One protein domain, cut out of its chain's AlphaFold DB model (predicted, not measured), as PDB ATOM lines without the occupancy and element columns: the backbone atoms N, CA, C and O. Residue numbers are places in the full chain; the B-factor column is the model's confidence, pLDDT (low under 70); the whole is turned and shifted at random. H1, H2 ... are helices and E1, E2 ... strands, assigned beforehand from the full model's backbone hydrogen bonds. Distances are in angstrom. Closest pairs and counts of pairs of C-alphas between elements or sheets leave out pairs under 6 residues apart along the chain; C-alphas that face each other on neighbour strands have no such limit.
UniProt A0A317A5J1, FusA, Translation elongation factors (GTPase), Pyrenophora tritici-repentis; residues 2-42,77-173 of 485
ATOM      1  N   ILE A   2    -112.296  31.279  42.183       86.38
ATOM      2  CA  ILE A   2    -111.728  29.947  41.913       86.38
ATOM      3  C   ILE A   2    -112.801  28.913  42.236       86.38
ATOM      4  O   ILE A   2    -113.310  28.908  43.355       86.38
ATOM      5  N   SER A   3    -113.145  28.049  41.280       87.00
ATOM      6  CA  SER A   3    -114.062  26.940  41.536       87.00
ATOM      7  C   SER A   3    -113.338  25.757  42.158       87.00
ATOM      8  O   SER A   3    -112.336  25.273  41.624       87.00
ATOM      9  N   VAL A   4    -113.857  25.309  43.299       86.56
ATOM     10  CA  VAL A   4    -113.342  24.177  44.064       86.56
ATOM     11  C   VAL A   4    -114.494  23.201  44.310       86.56
ATOM     12  O   VAL A   4    -115.549  23.625  44.788       86.56
ATOM     13  N   PRO A   5    -114.333  21.906  43.999       85.25
ATOM     14  CA  PRO A   5    -115.368  20.917  44.270       85.25
ATOM     15  C   PRO A   5    -115.583  20.748  45.781       85.25
ATOM     16  O   PRO A   5    -114.634  20.832  46.567       85.25
ATOM     17  N   SER A   6    -116.820  20.459  46.196       82.75
ATOM     18  CA  SER A   6    -117.188  20.212  47.601       82.75
ATOM     19  C   SER A   6    -116.249  19.240  48.316       82.75
ATOM     20  O   SER A   6    -115.909  19.457  49.479       82.75
ATOM     21  N   SER A   7    -115.786  18.196  47.629       79.31
ATOM     22  CA  SER A   7    -114.873  17.178  48.166       79.31
ATOM     23  C   SER A   7    -113.500  17.728  48.569       79.31
ATOM     24  O   SER A   7    -112.824  17.163  49.434       79.31
ATOM     25  N   GLU A   8    -113.068  18.842  47.974       80.00
ATOM     26  CA  GLU A   8    -111.762  19.439  48.229       80.00
ATOM     27  C   GLU A   8    -111.764  20.506  49.323       80.00
ATOM     28  O   GLU A   8    -110.677  20.879  49.792       80.00
ATOM     29  N   LEU A   9    -112.946  20.958  49.754       81.31
ATOM     30  CA  LEU A   9    -113.090  21.950  50.811       81.31
ATOM     31  C   LEU A   9    -112.571  21.405  52.151       81.31
ATOM     32  O   LEU A   9    -112.875  20.267  52.509       81.31
ATOM     33  N   PRO A  10    -111.851  22.206  52.956       76.88
ATOM     34  CA  PRO A  10    -111.298  21.754  54.238       76.88
ATOM     35  C   PRO A  10    -112.338  21.305  55.261       76.88
ATOM     36  O   PRO A  10    -112.018  20.534  56.156       76.88
ATOM     37  N   GLN A  11    -113.569  21.803  55.137       74.56
ATOM     38  CA  GLN A  11    -114.693  21.404  55.985       74.56
ATOM     39  C   GLN A  11    -115.103  19.948  55.715       74.56
ATOM     40  O   GLN A  11    -115.462  19.227  56.640       74.56
ATOM     41  N   ASN A  12    -114.960  19.504  54.461       72.62
ATOM     42  CA  ASN A  12    -115.321  18.163  54.007       72.62
ATOM     43  C   ASN A  12    -114.106  17.219  53.967       72.62
ATOM     44  O   ASN A  12    -114.240  16.009  54.160       72.62
ATOM     45  N   LYS A  13    -112.889  17.760  53.797       65.88
ATOM     46  CA  LYS A  13    -111.632  17.029  53.992       65.88
ATOM     47  C   LYS A  13    -111.446  16.727  55.474       65.88
ATOM     48  O   LYS A  13    -110.942  17.536  56.249       65.88
ATOM     49  N   ARG A  14    -111.816  15.509  55.864       57.81
ATOM     50  CA  ARG A  14    -111.610  14.978  57.216       57.81
ATOM     51  C   ARG A  14    -110.145  15.149  57.637       57.81
ATOM     52  O   ARG A  14    -109.250  14.558  57.030       57.81
ATOM     53  N   ARG A  15    -109.894  15.924  58.700       46.94
ATOM     54  CA  ARG A  15    -108.573  16.004  59.347       46.94
ATOM     55  C   ARG A  15    -108.175  14.602  59.829       46.94
ATOM     56  O   ARG A  15    -108.671  14.129  60.844       46.94
ATOM     57  N   GLY A  16    -107.272  13.948  59.099       48.34
ATOM     58  CA  GLY A  16    -106.520  12.791  59.592       48.34
ATOM     59  C   GLY A  16    -107.102  11.397  59.345       48.34
ATOM     60  O   GLY A  16    -106.733  10.489  60.078       48.34
ATOM     61  N   GLY A  17    -107.977  11.183  58.353       48.62
ATOM     62  CA  GLY A  17    -108.357   9.823  57.913       48.62
ATOM     63  C   GLY A  17    -109.022   8.923  58.970       48.62
ATOM     64  O   GLY A  17    -109.244   7.741  58.717       48.62
ATOM     65  N   ALA A  18    -109.353   9.457  60.146       51.62
ATOM     66  CA  ALA A  18    -110.023   8.720  61.200       51.62
ATOM     67  C   ALA A  18    -111.523   8.659  60.890       51.62
ATOM     68  O   ALA A  18    -112.200   9.686  60.821       51.62
ATOM     69  N   LEU A  19    -112.032   7.444  60.682       57.09
ATOM     70  CA  LEU A  19    -113.467   7.167  60.673       57.09
ATOM     71  C   LEU A  19    -114.066   7.645  62.004       57.09
ATOM     72  O   LEU A  19    -113.488   7.394  63.066       57.09
ATOM     73  N   THR A  20    -115.219   8.314  61.965       60.78
ATOM     74  CA  THR A  20    -115.975   8.610  63.190       60.78
ATOM     75  C   THR A  20    -116.305   7.295  63.896       60.78
ATOM     76  O   THR A  20    -116.490   6.255  63.258       60.78
ATOM     77  N   ALA A  21    -116.372   7.304  65.232       58.94
ATOM     78  CA  ALA A  21    -116.640   6.089  66.008       58.94
ATOM     79  C   ALA A  21    -117.953   5.395  65.590       58.94
ATOM     80  O   ALA A  21    -118.106   4.191  65.779       58.94
ATOM     81  N   GLU A  22    -118.891   6.143  65.012       64.94
ATOM     82  CA  GLU A  22    -120.177   5.666  64.519       64.94
ATOM     83  C   GLU A  22    -120.080   5.013  63.131       64.94
ATOM     84  O   GLU A  22    -120.500   3.864  62.980       64.94
ATOM     85  N   GLU A  23    -119.401   5.639  62.166       65.62
ATOM     86  CA  GLU A  23    -119.137   5.040  60.848       65.62
ATOM     87  C   GLU A  23    -118.190   3.837  60.934       65.62
ATOM     88  O   GLU A  23    -118.373   2.851  60.225       65.62
ATOM     89  N   ALA A  24    -117.205   3.853  61.840       66.44
ATOM     90  CA  ALA A  24    -116.345   2.699  62.105       66.44
ATOM     91  C   ALA A  24    -117.145   1.516  62.677       66.44
ATOM     92  O   ALA A  24    -116.893   0.356  62.335       66.44
ATOM     93  N   ARG A  25    -118.154   1.795  63.518       69.62
ATOM     94  CA  ARG A  25    -119.087   0.781  64.033       69.62
ATOM     95  C   ARG A  25    -120.038   0.289  62.951       69.62
ATOM     96  O   ARG A  25    -120.377  -0.893  62.961       69.62
ATOM     97  N   GLU A  26    -120.474   1.142  62.033       72.62
ATOM     98  CA  GLU A  26    -121.364   0.758  60.936       72.62
ATOM     99  C   GLU A  26    -120.631  -0.033  59.842       72.62
ATOM    100  O   GLU A  26    -121.086  -1.105  59.456       72.62
ATOM    101  N   MET A  27    -119.434   0.397  59.441       69.00
ATOM    102  CA  MET A  27    -118.531  -0.371  58.576       69.00
ATOM    103  C   MET A  27    -118.111  -1.687  59.233       69.00
ATOM    104  O   MET A  27    -118.036  -2.714  58.563       69.00
ATOM    105  N   GLY A  28    -117.899  -1.697  60.552       73.69
ATOM    106  CA  GLY A  28    -117.680  -2.922  61.319       73.69
ATOM    107  C   GLY A  28    -118.905  -3.845  61.330       73.69
ATOM    108  O   GLY A  28    -118.757  -5.061  61.245       73.69
ATOM    109  N   ARG A  29    -120.126  -3.297  61.401       78.94
ATOM    110  CA  ARG A  29    -121.382  -4.061  61.277       78.94
ATOM    111  C   ARG A  29    -121.555  -4.633  59.864       78.94
ATOM    112  O   ARG A  29    -121.773  -5.834  59.744       78.94
ATOM    113  N   LYS A  30    -121.350  -3.826  58.818       78.94
ATOM    114  CA  LYS A  30    -121.427  -4.237  57.404       78.94
ATOM    115  C   LYS A  30    -120.385  -5.302  57.050       78.94
ATOM    116  O   LYS A  30    -120.757  -6.353  56.540       78.94
ATOM    117  N   LYS A  31    -119.114  -5.112  57.426       79.50
ATOM    118  CA  LYS A  31    -118.051  -6.111  57.201       79.50
ATOM    119  C   LYS A  31    -118.310  -7.425  57.940       79.50
ATOM    120  O   LYS A  31    -118.059  -8.485  57.384       79.50
ATOM    121  N   ARG A  32    -118.838  -7.386  59.172       77.50
ATOM    122  CA  ARG A  32    -119.212  -8.613  59.904       77.50
ATOM    123  C   ARG A  32    -120.383  -9.346  59.250       77.50
ATOM    124  O   ARG A  32    -120.330 -10.565  59.153       77.50
ATOM    125  N   ALA A  33    -121.395  -8.622  58.775       77.19
ATOM    126  CA  ALA A  33    -122.515  -9.213  58.045       77.19
ATOM    127  C   ALA A  33    -122.064  -9.840  56.712       77.19
ATOM    128  O   ALA A  33    -122.520 -10.919  56.346       77.19
ATOM    129  N   GLU A  34    -121.123  -9.203  56.013       75.44
ATOM    130  CA  GLU A  34    -120.571  -9.709  54.757       75.44
ATOM    131  C   GLU A  34    -119.687 -10.951  54.961       75.44
ATOM    132  O   GLU A  34    -119.842 -11.930  54.234       75.44
ATOM    133  N   ILE A  35    -118.840 -10.966  55.998       75.56
ATOM    134  CA  ILE A  35    -118.043 -12.144  56.382       75.56
ATOM    135  C   ILE A  35    -118.953 -13.304  56.803       75.56
ATOM    136  O   ILE A  35    -118.727 -14.435  56.381       75.56
ATOM    137  N   ALA A  36    -120.008 -13.036  57.580       76.25
ATOM    138  CA  ALA A  36    -120.983 -14.054  57.969       76.25
ATOM    139  C   ALA A  36    -121.730 -14.622  56.751       76.25
ATOM    140  O   ALA A  36    -121.914 -15.833  56.642       76.25
ATOM    141  N   ARG A  37    -122.097 -13.765  55.789       76.38
ATOM    142  CA  ARG A  37    -122.714 -14.185  54.525       76.38
ATOM    143  C   ARG A  37    -121.758 -15.040  53.688       76.38
ATOM    144  O   ARG A  37    -122.178 -16.062  53.157       76.38
ATOM    145  N   GLN A  38    -120.483 -14.659  53.594       75.12
ATOM    146  CA  GLN A  38    -119.463 -15.434  52.880       75.12
ATOM    147  C   GLN A  38    -119.160 -16.775  53.563       75.12
ATOM    148  O   GLN A  38    -119.011 -17.777  52.872       75.12
ATOM    149  N   GLN A  39    -119.136 -16.834  54.898       72.00
ATOM    150  CA  GLN A  39    -118.975 -18.089  55.642       72.00
ATOM    151  C   GLN A  39    -120.188 -19.015  55.499       72.00
ATOM    152  O   GLN A  39    -120.009 -20.220  55.337       72.00
ATOM    153  N   ALA A  40    -121.408 -18.469  55.481       68.88
ATOM    154  CA  ALA A  40    -122.619 -19.245  55.209       68.88
ATOM    155  C   ALA A  40    -122.630 -19.830  53.783       68.88
ATOM    156  O   ALA A  40    -123.092 -20.947  53.575       68.88
ATOM    157  N   LEU A  41    -122.078 -19.102  52.806       69.00
ATOM    158  CA  LEU A  41    -121.888 -19.584  51.434       69.00
ATOM    159  C   LEU A  41    -120.757 -20.619  51.312       69.00
ATOM    160  O   LEU A  41    -120.868 -21.538  50.505       69.00
ATOM    161  N   ALA A  42    -119.688 -20.494  52.104       66.94
ATOM    162  CA  ALA A  42    -118.539 -21.400  52.074       66.94
ATOM    163  C   ALA A  42    -118.795 -22.740  52.786       66.94
ATOM    164  O   ALA A  42    -118.253 -23.759  52.365       66.94
ATOM    165  N   GLU A  77    -120.853  16.760  44.953       62.19
ATOM    166  CA  GLU A  77    -120.124  17.237  43.794       62.19
ATOM    167  C   GLU A  77    -120.471  18.672  43.359       62.19
ATOM    168  O   GLU A  77    -120.161  19.043  42.221       62.19
ATOM    169  N   ALA A  78    -121.136  19.472  44.198       73.56
ATOM    170  CA  ALA A  78    -121.359  20.885  43.893       73.56
ATOM    171  C   ALA A  78    -120.020  21.646  43.826       73.56
ATOM    172  O   ALA A  78    -119.143  21.491  44.683       73.56
ATOM    173  N   GLU A  79    -119.833  22.475  42.798       80.94
ATOM    174  CA  GLU A  79    -118.688  23.381  42.750       80.94
ATOM    175  C   GLU A  79    -118.980  24.628  43.578       80.94
ATOM    176  O   GLU A  79    -119.971  25.315  43.350       80.94
ATOM    177  N   HIS A  80    -118.084  24.937  44.511       86.38
ATOM    178  CA  HIS A  80    -118.149  26.142  45.323       86.38
ATOM    179  C   HIS A  80    -117.142  27.166  44.809       86.38
ATOM    180  O   HIS A  80    -115.975  26.853  44.551       86.38
ATOM    181  N   LEU A  81    -117.579  28.418  44.689       88.44
ATOM    182  CA  LEU A  81    -116.712  29.508  44.261       88.44
ATOM    183  C   LEU A  81    -116.032  30.161  45.465       88.44
ATOM    184  O   LEU A  81    -116.661  30.814  46.297       88.44
ATOM    185  N   ILE A  82    -114.708  30.036  45.523       90.75
ATOM    186  CA  ILE A  82    -113.865  30.700  46.515       90.75
ATOM    187  C   ILE A  82    -113.325  31.999  45.912       90.75
ATOM    188  O   ILE A  82    -112.736  32.023  44.829       90.75
ATOM    189  N   GLY A  83    -113.512  33.110  46.617       90.31
ATOM    190  CA  GLY A  83    -112.943  34.397  46.237       90.31
ATOM    191  C   GLY A  83    -111.438  34.402  46.435       90.31
ATOM    192  O   GLY A  83    -110.967  34.234  47.550       90.31
ATOM    193  N   PHE A  84    -110.678  34.611  45.368       90.69
ATOM    194  CA  PHE A  84    -109.236  34.807  45.460       90.69
ATOM    195  C   PHE A  84    -108.949  36.292  45.644       90.69
ATOM    196  O   PHE A  84    -109.303  37.102  44.784       90.69
ATOM    197  N   ALA A  85    -108.336  36.654  46.766       91.62
ATOM    198  CA  ALA A  85    -108.140  38.044  47.138       91.62
ATOM    199  C   ALA A  85    -106.751  38.287  47.726       91.62
ATOM    200  O   ALA A  85    -106.093  37.393  48.259       91.62
ATOM    201  N   ARG A  86    -106.320  39.546  47.653       92.44
ATOM    202  CA  ARG A  86    -105.143  40.048  48.357       92.44
ATOM    203  C   ARG A  86    -105.585  41.079  49.381       92.44
ATOM    204  O   ARG A  86    -106.326  41.999  49.039       92.44
ATOM    205  N   MET A  87    -105.102  40.958  50.614       92.62
ATOM    206  CA  MET A  87    -105.379  41.962  51.636       92.62
ATOM    207  C   MET A  87    -104.440  43.152  51.462       92.62
ATOM    208  O   MET A  87    -103.224  42.996  51.555       92.62
ATOM    209  N   PHE A  88    -104.988  44.342  51.234       91.75
ATOM    210  CA  PHE A  88    -104.182  45.561  51.121       91.75
ATOM    211  C   PHE A  88    -103.937  46.239  52.471       91.75
ATOM    212  O   PHE A  88    -102.845  46.744  52.710       91.75
ATOM    213  N   SER A  89    -104.924  46.225  53.368       91.38
ATOM    214  CA  SER A  89    -104.856  46.920  54.655       91.38
ATOM    215  C   SER A  89    -105.721  46.238  55.710       91.38
ATOM    216  O   SER A  89    -106.804  45.753  55.391       91.38
ATOM    217  N   GLY A  90    -105.275  46.284  56.966       91.62
ATOM    218  CA  GLY A  90    -106.020  45.764  58.111       91.62
ATOM    219  C   GLY A  90    -105.910  44.249  58.290       91.62
ATOM    220  O   GLY A  90    -104.960  43.612  57.830       91.62
ATOM    221  N   THR A  91    -106.884  43.698  59.007       93.88
ATOM    222  CA  THR A  91    -107.008  42.275  59.331       93.88
ATOM    223  C   THR A  91    -108.444  41.838  59.096       93.88
ATOM    224  O   THR A  91    -109.362  42.585  59.432       93.88
ATOM    225  N   LEU A  92    -108.631  40.639  58.555       94.62
ATOM    226  CA  LEU A  92    -109.946  40.073  58.270       94.62
ATOM    227  C   LEU A  92    -110.125  38.775  59.044       94.62
ATOM    228  O   LEU A  92    -109.240  37.920  58.988       94.62
ATOM    229  N   SER A  93    -111.252  38.632  59.734       94.81
ATOM    230  CA  SER A  93    -111.578  37.459  60.541       94.81
ATOM    231  C   SER A  93    -112.800  36.729  59.990       94.81
ATOM    232  O   SER A  93    -113.651  37.302  59.306       94.81
ATOM    233  N   VAL A  94    -112.897  35.431  60.277       94.31
ATOM    234  CA  VAL A  94    -114.083  34.641  59.923       94.31
ATOM    235  C   VAL A  94    -115.299  35.164  60.693       94.31
ATOM    236  O   VAL A  94    -115.252  35.299  61.913       94.31
ATOM    237  N   GLY A  95    -116.401  35.419  59.983       91.94
ATOM    238  CA  GLY A  95    -117.639  35.956  60.547       91.94
ATOM    239  C   GLY A  95    -117.803  37.470  60.419       91.94
ATOM    240  O   GLY A  95    -118.898  37.957  60.703       91.94
ATOM    241  N   ASP A  96    -116.777  38.187  59.955       92.69
ATOM    242  CA  ASP A  96    -116.853  39.629  59.719       92.69
ATOM    243  C   ASP A  96    -117.823  39.962  58.573       92.69
ATOM    244  O   ASP A  96    -117.934  39.233  57.579       92.69
ATOM    245  N   GLU A  97    -118.513  41.095  58.701       92.62
ATOM    246  CA  GLU A  97    -119.347  41.667  57.644       92.62
ATOM    247  C   GLU A  97    -118.563  42.726  56.872       92.62
ATOM    248  O   GLU A  97    -118.104  43.721  57.437       92.62
ATOM    249  N   VAL A  98    -118.446  42.534  55.560       91.88
ATOM    250  CA  VAL A  98    -117.748  43.456  54.660       91.88
ATOM    251  C   VAL A  98    -118.660  43.901  53.530       91.88
ATOM    252  O   VAL A  98    -119.519  43.158  53.064       91.88
ATOM    253  N   TYR A  99    -118.467  45.126  53.062       90.56
ATOM    254  CA  TYR A  99    -119.135  45.635  51.876       90.56
ATOM    255  C   TYR A  99    -118.441  45.134  50.615       90.56
ATOM    256  O   TYR A  99    -117.220  45.259  50.473       90.56
ATOM    257  N   VAL A 100    -119.233  44.625  49.674       89.19
ATOM    258  CA  VAL A 100    -118.776  44.273  48.330       89.19
ATOM    259  C   VAL A 100    -118.976  45.475  47.414       89.19
ATOM    260  O   VAL A 100    -120.098  45.865  47.093       89.19
ATOM    261  N   LEU A 101    -117.868  46.073  46.984       86.94
ATOM    262  CA  LEU A 101    -117.858  47.192  46.052       86.94
ATOM    263  C   LEU A 101    -117.763  46.658  44.623       86.94
ATOM    264  O   LEU A 101    -116.738  46.102  44.212       86.94
ATOM    265  N   GLY A 102    -118.841  46.846  43.864       80.31
ATOM    266  CA  GLY A 102    -118.877  46.538  42.440       80.31
ATOM    267  C   GLY A 102    -118.122  47.567  41.585       80.31
ATOM    268  O   GLY A 102    -117.789  48.660  42.046       80.31
ATOM    269  N   PRO A 103    -117.906  47.285  40.291       76.25
ATOM    270  CA  PRO A 103    -117.156  48.165  39.389       76.25
ATOM    271  C   PRO A 103    -117.805  49.546  39.176       76.25
ATOM    272  O   PRO A 103    -117.108  50.507  38.865       76.25
ATOM    273  N   LYS A 104    -119.122  49.680  39.398       75.06
ATOM    274  CA  LYS A 104    -119.847  50.965  39.313       75.06
ATOM    275  C   LYS A 104    -119.693  51.851  40.554       75.06
ATOM    276  O   LYS A 104    -120.094  53.012  40.519       75.06
ATOM    277  N   PHE A 105    -119.131  51.331  41.646       78.19
ATOM    278  CA  PHE A 105    -119.020  52.077  42.893       78.19
ATOM    279  C   PHE A 105    -118.061  53.266  42.747       78.19
ATOM    280  O   PHE A 105    -116.912  53.105  42.319       78.19
ATOM    281  N   THR A 106    -118.531  54.455  43.127       75.31
ATOM    282  CA  THR A 106    -117.741  55.690  43.131       75.31
ATOM    283  C   THR A 106    -117.695  56.260  44.550       75.31
ATOM    284  O   THR A 106    -118.759  56.464  45.133       75.31
ATOM    285  N   PRO A 107    -116.507  56.589  45.099       75.88
ATOM    286  CA  PRO A 107    -116.386  57.059  46.486       75.88
ATOM    287  C   PRO A 107    -117.140  58.365  46.778       75.88
ATOM    288  O   PRO A 107    -117.531  58.601  47.916       75.88
ATOM    289  N   ALA A 108    -117.350  59.207  45.760       74.12
ATOM    290  CA  ALA A 108    -118.074  60.474  45.879       74.12
ATOM    291  C   ALA A 108    -119.569  60.284  46.184       74.12
ATOM    292  O   ALA A 108    -120.137  61.069  46.935       74.12
ATOM    293  N   ASN A 109    -120.179  59.218  45.651       74.75
ATOM    294  CA  ASN A 109    -121.592  58.890  45.845       74.75
ATOM    295  C   ASN A 109    -121.731  57.440  46.352       74.75
ATOM    296  O   ASN A 109    -122.051  56.545  45.564       74.75
ATOM    297  N   PRO A 110    -121.510  57.181  47.659       72.12
ATOM    298  CA  PRO A 110    -121.460  55.819  48.200       72.12
ATOM    299  C   PRO A 110    -122.773  55.028  48.102       72.12
ATOM    300  O   PRO A 110    -122.739  53.803  48.035       72.12
ATOM    301  N   HIS A 111    -123.917  55.719  48.078       74.62
ATOM    302  CA  HIS A 111    -125.258  55.118  47.999       74.62
ATOM    303  C   HIS A 111    -125.863  55.179  46.586       74.62
ATOM    304  O   HIS A 111    -127.075  55.044  46.416       74.62
ATOM    305  N   ALA A 112    -125.051  55.429  45.555       72.00
ATOM    306  CA  ALA A 112    -125.535  55.360  44.181       72.00
ATOM    307  C   ALA A 112    -125.935  53.919  43.822       72.00
ATOM    308  O   ALA A 112    -125.252  52.966  44.190       72.00
ATOM    309  N   ALA A 113    -127.026  53.754  43.071       66.94
ATOM    310  CA  ALA A 113    -127.466  52.440  42.610       66.94
ATOM    311  C   ALA A 113    -126.478  51.860  41.569       66.94
ATOM    312  O   ALA A 113    -126.124  52.570  40.622       66.94
ATOM    313  N   PRO A 114    -126.073  50.576  41.660       70.31
ATOM    314  CA  PRO A 114    -126.457  49.566  42.654       70.31
ATOM    315  C   PRO A 114    -125.774  49.778  44.015       70.31
ATOM    316  O   PRO A 114    -124.555  49.929  44.080       70.31
ATOM    317  N   GLU A 115    -126.567  49.754  45.091       77.44
ATOM    318  CA  GLU A 115    -126.056  49.952  46.450       77.44
ATOM    319  C   GLU A 115    -125.135  48.786  46.863       77.44
ATOM    320  O   GLU A 115    -125.488  47.621  46.639       77.44
ATOM    321  N   PRO A 116    -123.959  49.067  47.459       80.88
ATOM    322  CA  PRO A 116    -123.062  48.023  47.935       80.88
ATOM    323  C   PRO A 116    -123.714  47.149  49.004       80.88
ATOM    324  O   PRO A 116    -124.204  47.636  50.024       80.88
ATOM    325  N   GLN A 117    -123.667  45.837  48.798       84.06
ATOM    326  CA  GLN A 117    -124.218  44.871  49.739       84.06
ATOM    327  C   GLN A 117    -123.197  44.534  50.824       84.06
ATOM    328  O   GLN A 117    -122.013  44.340  50.533       84.06
ATOM    329  N   LYS A 118    -123.663  44.431  52.073       89.19
ATOM    330  CA  LYS A 118    -122.897  43.787  53.142       89.19
ATOM    331  C   LYS A 118    -123.003  42.279  52.999       89.19
ATOM    332  O   LYS A 118    -124.104  41.746  52.906       89.19
ATOM    333  N   VAL A 119    -121.860  41.613  53.025       90.94
ATOM    334  CA  VAL A 119    -121.745  40.163  52.933       90.94
ATOM    335  C   VAL A 119    -120.936  39.672  54.118       90.94
ATOM    336  O   VAL A 119    -119.895  40.239  54.459       90.94
ATOM    337  N   LYS A 120    -121.433  38.617  54.761       92.62
ATOM    338  CA  LYS A 120    -120.750  37.963  55.871       92.62
ATOM    339  C   LYS A 120    -119.774  36.925  55.338       92.62
ATOM    340  O   LYS A 120    -120.147  36.066  54.543       92.62
ATOM    341  N   ILE A 121    -118.538  36.973  55.813       92.44
ATOM    342  CA  ILE A 121    -117.509  36.010  55.423       92.44
ATOM    343  C   ILE A 121    -117.710  34.715  56.200       92.44
ATOM    344  O   ILE A 121    -117.667  34.703  57.431       92.44
ATOM    345  N   THR A 122    -117.911  33.614  55.480       91.75
ATOM    346  CA  THR A 122    -118.181  32.304  56.092       91.75
ATOM    347  C   THR A 122    -116.907  31.550  56.442       91.75
ATOM    348  O   THR A 122    -116.864  30.862  57.458       91.75
ATOM    349  N   ALA A 123    -115.860  31.676  55.625       91.56
ATOM    350  CA  ALA A 123    -114.590  30.990  55.827       91.56
ATOM    351  C   ALA A 123    -113.431  31.732  55.153       91.56
ATOM    352  O   ALA A 123    -113.616  32.404  54.138       91.56
ATOM    353  N   LEU A 124    -112.228  31.567  55.699       93.69
ATOM    354  CA  LEU A 124    -110.979  32.065  55.127       93.69
ATOM    355  C   LEU A 124    -110.044  30.881  54.880       93.69
ATOM    356  O   LEU A 124    -109.977  29.960  55.694       93.69
ATOM    357  N   TYR A 125    -109.324  30.908  53.761       93.00
ATOM    358  CA  TYR A 125    -108.457  29.812  53.338       93.00
ATOM    359  C   TYR A 125    -107.074  30.311  52.921       93.00
ATOM    360  O   TYR A 125    -106.950  31.290  52.188       93.00
ATOM    361  N   LEU A 126    -106.025  29.601  53.323       92.62
ATOM    362  CA  LEU A 126    -104.700  29.711  52.726       92.62
ATOM    363  C   LEU A 126    -104.619  28.767  51.524       92.62
ATOM    364  O   LEU A 126    -104.859  27.564  51.649       92.62
ATOM    365  N   MET A 127    -104.290  29.316  50.357       89.44
ATOM    366  CA  MET A 127    -104.212  28.565  49.104       89.44
ATOM    367  C   MET A 127    -102.813  27.945  48.955       89.44
ATOM    368  O   MET A 127    -101.859  28.647  48.632       89.44
ATOM    369  N   MET A 128    -102.688  26.628  49.140       88.56
ATOM    370  CA  MET A 128    -101.440  25.861  48.980       88.56
ATOM    371  C   MET A 128    -101.423  25.093  47.643       88.56
ATOM    372  O   MET A 128    -101.169  23.886  47.585       88.56
ATOM    373  N   GLY A 129    -101.774  25.768  46.544       85.00
ATOM    374  CA  GLY A 129    -101.920  25.151  45.221       85.00
ATOM    375  C   GLY A 129    -103.176  24.279  45.126       85.00
ATOM    376  O   GLY A 129    -104.245  24.792  44.823       85.00
ATOM    377  N   ARG A 130    -103.049  22.968  45.386       81.50
ATOM    378  CA  ARG A 130    -104.193  22.025  45.428       81.50
ATOM    379  C   ARG A 130    -104.832  21.913  46.817       81.50
ATOM    380  O   ARG A 130    -105.943  21.417  46.964       81.50
ATOM    381  N   GLY A 131    -104.090  22.286  47.860       84.25
ATOM    382  CA  GLY A 131    -104.567  22.256  49.239       84.25
ATOM    383  C   GLY A 131    -105.205  23.581  49.638       84.25
ATOM    384  O   GLY A 131    -104.710  24.643  49.268       84.25
ATOM    385  N   LEU A 132    -106.265  23.507  50.439       89.31
ATOM    386  CA  LEU A 132    -106.842  24.644  51.146       89.31
ATOM    387  C   LEU A 132    -106.624  24.411  52.640       89.31
ATOM    388  O   LEU A 132    -106.955  23.340  53.146       89.31
ATOM    389  N   GLU A 133    -106.071  25.390  53.344       90.25
ATOM    390  CA  GLU A 133    -105.937  25.336  54.801       90.25
ATOM    391  C   GLU A 133    -106.849  26.393  55.433       90.25
ATOM    392  O   GLU A 133    -106.783  27.555  55.036       90.25
ATOM    393  N   PRO A 134    -107.736  26.033  56.374       92.38
ATOM    394  CA  PRO A 134    -108.650  26.993  56.976       92.38
ATOM    395  C   PRO A 134    -107.893  27.947  57.906       92.38
ATOM    396  O   PRO A 134    -107.136  27.512  58.773       92.38
ATOM    397  N   LEU A 135    -108.140  29.246  57.750       91.81
ATOM    398  CA  LEU A 135    -107.588  30.311  58.584       91.81
ATOM    399  C   LEU A 135    -108.698  30.976  59.404       91.81
ATOM    400  O   LEU A 135    -109.836  31.088  58.958       91.81
ATOM    401  N   THR A 136    -108.356  31.448  60.602       93.44
ATOM    402  CA  THR A 136    -109.273  32.226  61.454       93.44
ATOM    403  C   THR A 136    -109.175  33.721  61.181       93.44
ATOM    404  O   THR A 136    -110.189  34.413  61.164       93.44
ATOM    405  N   THR A 137    -107.954  34.208  60.958       94.62
ATOM    406  CA  THR A 137    -107.647  35.611  60.686       94.62
ATOM    407  C   THR A 137    -106.563  35.705  59.621       94.62
ATOM    408  O   THR A 137    -105.684  34.844  59.535       94.62
ATOM    409  N   VAL A 138    -106.624  36.747  58.798       95.25
ATOM    410  CA  VAL A 138    -105.615  37.047  57.780       95.25
ATOM    411  C   VAL A 138    -105.096  38.469  58.031       95.25
ATOM    412  O   VAL A 138    -105.902  39.349  58.341       95.25
ATOM    413  N   PRO A 139    -103.778  38.727  57.938       95.69
ATOM    414  CA  PRO A 139    -103.213  40.077  57.984       95.69
ATOM    415  C   PRO A 139    -103.006  40.688  56.585       95.69
ATOM    416  O   PRO A 139    -103.067  40.006  55.559       95.69
ATOM    417  N   ALA A 140    -102.728  41.992  56.539       95.25
ATOM    418  CA  ALA A 140    -102.374  42.707  55.313       95.25
ATOM    419  C   ALA A 140    -101.146  42.115  54.596       95.25
ATOM    420  O   ALA A 140    -100.209  41.618  55.214       95.25
ATOM    421  N   GLY A 141    -101.156  42.196  53.265       92.12
ATOM    422  CA  GLY A 141    -100.089  41.735  52.376       92.12
ATOM    423  C   GLY A 141    -100.268  40.312  51.846       92.12
ATOM    424  O   GLY A 141     -99.726  40.003  50.781       92.12
ATOM    425  N   VAL A 142    -101.057  39.478  52.529       93.12
ATOM    426  CA  VAL A 142    -101.249  38.058  52.204       93.12
ATOM    427  C   VAL A 142    -102.307  37.868  51.113       93.12
ATOM    428  O   VAL A 142    -103.277  38.624  51.009       93.12
ATOM    429  N   VAL A 143    -102.099  36.844  50.285       93.44
ATOM    430  CA  VAL A 143    -103.063  36.347  49.300       93.44
ATOM    431  C   VAL A 143    -103.804  35.160  49.904       93.44
ATOM    432  O   VAL A 143    -103.176  34.239  50.423       93.44
ATOM    433  N   PHE A 144    -105.131  35.187  49.858       94.31
ATOM    434  CA  PHE A 144    -105.982  34.232  50.556       94.31
ATOM    435  C   PHE A 144    -107.284  33.971  49.788       94.31
ATOM    436  O   PHE A 144    -107.678  34.729  48.900       94.31
ATOM    437  N   GLY A 145    -107.928  32.857  50.127       93.50
ATOM    438  CA  GLY A 145    -109.252  32.470  49.665       93.50
ATOM    439  C   GLY A 145    -110.337  32.928  50.640       93.50
ATOM    440  O   GLY A 145    -110.156  32.853  51.854       93.50
ATOM    441  N   ILE A 146    -111.477  33.367  50.115       93.56
ATOM    442  CA  ILE A 146    -112.640  33.834  50.876       93.56
ATOM    443  C   ILE A 146    -113.858  33.003  50.486       93.56
ATOM    444  O   ILE A 146    -114.234  32.957  49.317       93.56
ATOM    445  N   GLY A 147    -114.484  32.360  51.464       91.06
ATOM    446  CA  GLY A 147    -115.780  31.703  51.315       91.06
ATOM    447  C   GLY A 147    -116.944  32.659  51.586       91.06
ATOM    448  O   GLY A 147    -116.817  33.602  52.370       91.06
ATOM    449  N   GLY A 148    -118.093  32.395  50.956       87.06
ATOM    450  CA  GLY A 148    -119.338  33.143  51.189       87.06
ATOM    451  C   GLY A 148    -119.540  34.370  50.296       87.06
ATOM    452  O   GLY A 148    -120.473  35.130  50.515       87.06
ATOM    453  N   LEU A 149    -118.690  34.566  49.283       86.62
ATOM    454  CA  LEU A 149    -118.819  35.657  48.301       86.62
ATOM    455  C   LEU A 149    -119.575  35.255  47.025       86.62
ATOM    456  O   LEU A 149    -119.684  36.053  46.092       86.62
ATOM    457  N   GLU A 150    -120.064  34.021  46.962       83.00
ATOM    458  CA  GLU A 150    -120.784  33.497  45.807       83.00
ATOM    459  C   GLU A 150    -122.066  34.303  45.544       83.00
ATOM    460  O   GLU A 150    -122.798  34.654  46.464       83.00
ATOM    461  N   GLY A 151    -122.308  34.663  44.281       80.81
ATOM    462  CA  GLY A 151    -123.486  35.436  43.867       80.81
ATOM    463  C   GLY A 151    -123.451  36.939  44.182       80.81
ATOM    464  O   GLY A 151    -124.174  37.699  43.540       80.81
ATOM    465  N   HIS A 152    -122.592  37.393  45.098       83.81
ATOM    466  CA  HIS A 152    -122.452  38.816  45.438       83.81
ATOM    467  C   HIS A 152    -121.406  39.546  44.592       83.81
ATOM    468  O   HIS A 152    -121.477  40.764  44.414       83.81
ATOM    469  N   LEU A 153    -120.424  38.810  44.074       82.12
ATOM    470  CA  LEU A 153    -119.353  39.343  43.244       82.12
ATOM    471  C   LEU A 153    -119.526  38.851  41.804       82.12
ATOM    472  O   LEU A 153    -119.809  37.680  41.574       82.12
ATOM    473  N   LEU A 154    -119.378  39.761  40.836       77.62
ATOM    474  CA  LEU A 154    -119.477  39.436  39.409       77.62
ATOM    475  C   LEU A 154    -118.162  38.802  38.918       77.62
ATOM    476  O   LEU A 154    -117.973  37.600  39.038       77.62
ATOM    477  N   LYS A 155    -117.224  39.607  38.408       80.06
ATOM    478  CA  LYS A 155    -115.890  39.149  37.971       80.06
ATOM    479  C   LYS A 155    -114.804  39.601  38.945       80.06
ATOM    480  O   LYS A 155    -114.038  38.804  39.482       80.06
ATOM    481  N   SER A 156    -114.786  40.904  39.198       82.19
ATOM    482  CA  SER A 156    -113.890  41.598  40.115       82.19
ATOM    483  C   SER A 156    -114.711  42.457  41.075       82.19
ATOM    484  O   SER A 156    -115.778  42.974  40.738       82.19
ATOM    485  N   GLY A 157    -114.205  42.619  42.289       85.75
ATOM    486  CA  GLY A 157    -114.830  43.430  43.324       85.75
ATOM    487  C   GLY A 157    -113.790  43.833  44.354       85.75
ATOM    488  O   GLY A 157    -112.780  43.151  44.522       85.75
ATOM    489  N   THR A 158    -114.020  44.958  45.023       89.06
ATOM    490  CA  THR A 158    -113.201  45.359  46.175       89.06
ATOM    491  C   THR A 158    -114.005  45.132  47.440       89.06
ATOM    492  O   THR A 158    -115.175  45.491  47.488       89.06
ATOM    493  N   LEU A 159    -113.392  44.536  48.457       90.50
ATOM    494  CA  LEU A 159    -114.025  44.339  49.757       90.50
ATOM    495  C   LEU A 159    -113.556  45.434  50.705       90.50
ATOM    496  O   LEU A 159    -112.360  45.718  50.774       90.50
ATOM    497  N   CYS A 160    -114.485  46.064  51.416       90.12
ATOM    498  CA  CYS A 160    -114.187  47.145  52.354       90.12
ATOM    499  C   CYS A 160    -115.028  47.005  53.624       90.12
ATOM    500  O   CYS A 160    -116.185  46.608  53.571       90.12
ATOM    501  N   SER A 161    -114.469  47.370  54.775       89.50
ATOM    502  CA  SER A 161    -115.217  47.404  56.041       89.50
ATOM    503  C   SER A 161    -116.167  48.603  56.130       89.50
ATOM    504  O   SER A 161    -117.205  48.534  56.783       89.50
ATOM    505  N   GLN A 162    -115.829  49.707  55.461       86.62
ATOM    506  CA  GLN A 162    -116.574  50.965  55.485       86.62
ATOM    507  C   GLN A 162    -116.836  51.458  54.060       86.62
ATOM    508  O   GLN A 162    -116.010  51.269  53.171       86.62
ATOM    509  N   LEU A 163    -117.981  52.115  53.855       80.12
ATOM    510  CA  LEU A 163    -118.334  52.780  52.598       80.12
ATOM    511  C   LEU A 163    -117.637  54.139  52.395       80.12
ATOM    512  O   LEU A 163    -117.046  54.332  51.327       80.12
ATOM    513  N   PRO A 164    -117.680  55.092  53.352       77.81
ATOM    514  CA  PRO A 164    -117.086  56.408  53.138       77.81
ATOM    515  C   PRO A 164    -115.559  56.311  53.046       77.81
ATOM    516  O   PRO A 164    -114.921  55.664  53.869       77.81
ATOM    517  N   GLY A 165    -114.972  56.951  52.032       74.81
ATOM    518  CA  GLY A 165    -113.519  56.943  51.811       74.81
ATOM    519  C   GLY A 165    -112.949  55.632  51.256       74.81
ATOM    520  O   GLY A 165    -111.734  55.523  51.099       74.81
ATOM    521  N   SER A 166    -113.793  54.648  50.931       81.25
ATOM    522  CA  SER A 166    -113.344  53.403  50.302       81.25
ATOM    523  C   SER A 166    -112.868  53.629  48.867       81.25
ATOM    524  O   SER A 166    -113.382  54.484  48.147       81.25
ATOM    525  N   LEU A 167    -111.867  52.856  48.440       80.94
ATOM    526  CA  LEU A 167    -111.305  52.940  47.095       80.94
ATOM    527  C   LEU A 167    -111.779  51.756  46.256       80.94
ATOM    528  O   LEU A 167    -111.594  50.604  46.635       80.94
ATOM    529  N   ASN A 168    -112.347  52.037  45.083       83.31
ATOM    530  CA  ASN A 168    -112.747  50.988  44.155       83.31
ATOM    531  C   ASN A 168    -111.569  50.531  43.284       83.31
ATOM    532  O   ASN A 168    -111.148  51.254  42.375       83.31
ATOM    533  N   LEU A 169    -111.084  49.314  43.528       81.25
ATOM    534  CA  LEU A 169    -110.064  48.629  42.730       81.25
ATOM    535  C   LEU A 169    -110.671  47.657  41.702       81.25
ATOM    536  O   LEU A 169    -109.947  47.103  40.878       81.25
ATOM    537  N   ALA A 170    -111.997  47.469  41.694       68.25
ATOM    538  CA  ALA A 170    -112.681  46.478  40.861       68.25
ATOM    539  C   ALA A 170    -112.643  46.788  39.351       68.25
ATOM    540  O   ALA A 170    -113.003  45.936  38.545       68.25
ATOM    541  N   GLY A 171    -112.210  47.990  38.952       62.50
ATOM    542  CA  GLY A 171    -112.184  48.422  37.550       62.50
ATOM    543  C   GLY A 171    -110.979  47.949  36.727       62.50
ATOM    544  O   GLY A 171    -110.955  48.221  35.529       62.50
ATOM    545  N   ILE A 172    -109.988  47.287  37.334       58.28
ATOM    546  CA  ILE A 172    -108.785  46.832  36.621       58.28
ATOM    547  C   ILE A 172    -109.162  45.639  35.733       58.28
ATOM    548  O   ILE A 172    -109.279  44.512  36.209       58.28
ATOM    549  N   GLN A 173    -109.350  45.882  34.438       56.75
ATOM    550  CA  GLN A 173    -109.402  44.808  33.450       56.75
ATOM    551  C   GLN A 173    -107.979  44.417  33.056       56.75
ATOM    552  O   GLN A 173    -107.215  45.249  32.572       56.75
TER     553      GLN A 173
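Overview. This is residues 2 to 42 and 77 to 173 of the 485 residues of the protein "FusA, Translation elongation factors (GTPase)" of Pyrenophora tritici-repentis (UniProt A0A317A5J1). What does the model look like? The body is a strongly twisted sheet of five strands, curled like part of a barrel, with the small sheet E5 E4 E10 toward one end and the short pair E3 and E8 beside E6; away from E5 E4 E10, residues 21 to 26 and 28 to 42 of H1 stick out as a long arm. How is it made up? The printed part has 138 residues with one named helix and ten named strands, in the order E1 H1 E2 E3 E4 E5 E6 E7 E8 E9 E10; the class is mixed, and under half of the residues are in named elements. How large is it? It is extended, with a radius of gyration of the C-alphas of 22.1 A and spans of 82 by 28 by 25 A, the arm making much of the length.

Arrangement. How does the largest sheet run? Its order is E1, residues 2 to 5, E2, residues 79 to 86, E9, residues 143 to 147, E6, residues 123 to 128, and E7, residues 131 to 135, all antiparallel. N 2 and O 82 are 2.8 A apart, N 83 and O 146 2.8 A, N 125 and O 145 2.8 A, and N 126 and O 133 2.8 A, within hydrogen-bond range. Pairing is staggered: E2 pairs with E1 over residues 79 to 82 and with E9 over 83 to 86, while E6 and E7 form a hairpin. Where is the helix? H1, residues 21 to 42, is not on this sheet, and every O i to N i+4 pair in it is within hydrogen-bond range. What do the other strands do? E4, residues 97 to 101, is antiparallel to E5, residues 117 to 120, in a hairpin, with N 98 and O 119 2.9 A apart, and to E10, residues 158 to 160, with N 99 and O 160 2.8 A apart. E3, residues 91 to 93, is antiparallel to E8, residues 137 to 139, with N 92 and O 138 3.0 A apart. E5 runs on into E6 at 75 degrees.

Along the chain. Where does the first strand begin? C-alpha 2 of E1 is at (-111.728, 29.947, 41.913). Which elements are longest? H1 spans 30.9 A from C-alpha 21 at (-116.640, 6.089, 66.008), E2 22.2 A and E6 15.7 A. Where does the last strand end? C-alpha 160 of E10 is at (-114.187, 47.145, 52.354).

Size, cuts and confidence. What is missing? Residues 43 to 76 are cut out, and C-alphas 42 and 77 are 39.5 A apart across the cut. Which links are long? Those from E1 to H1 and from E4 to E5, 15 residues each. Where is confidence low? Under 70 are 23 residues, among them 13 to 25 and 170 to 173; the mean pLDDT of the printed part is 81.0.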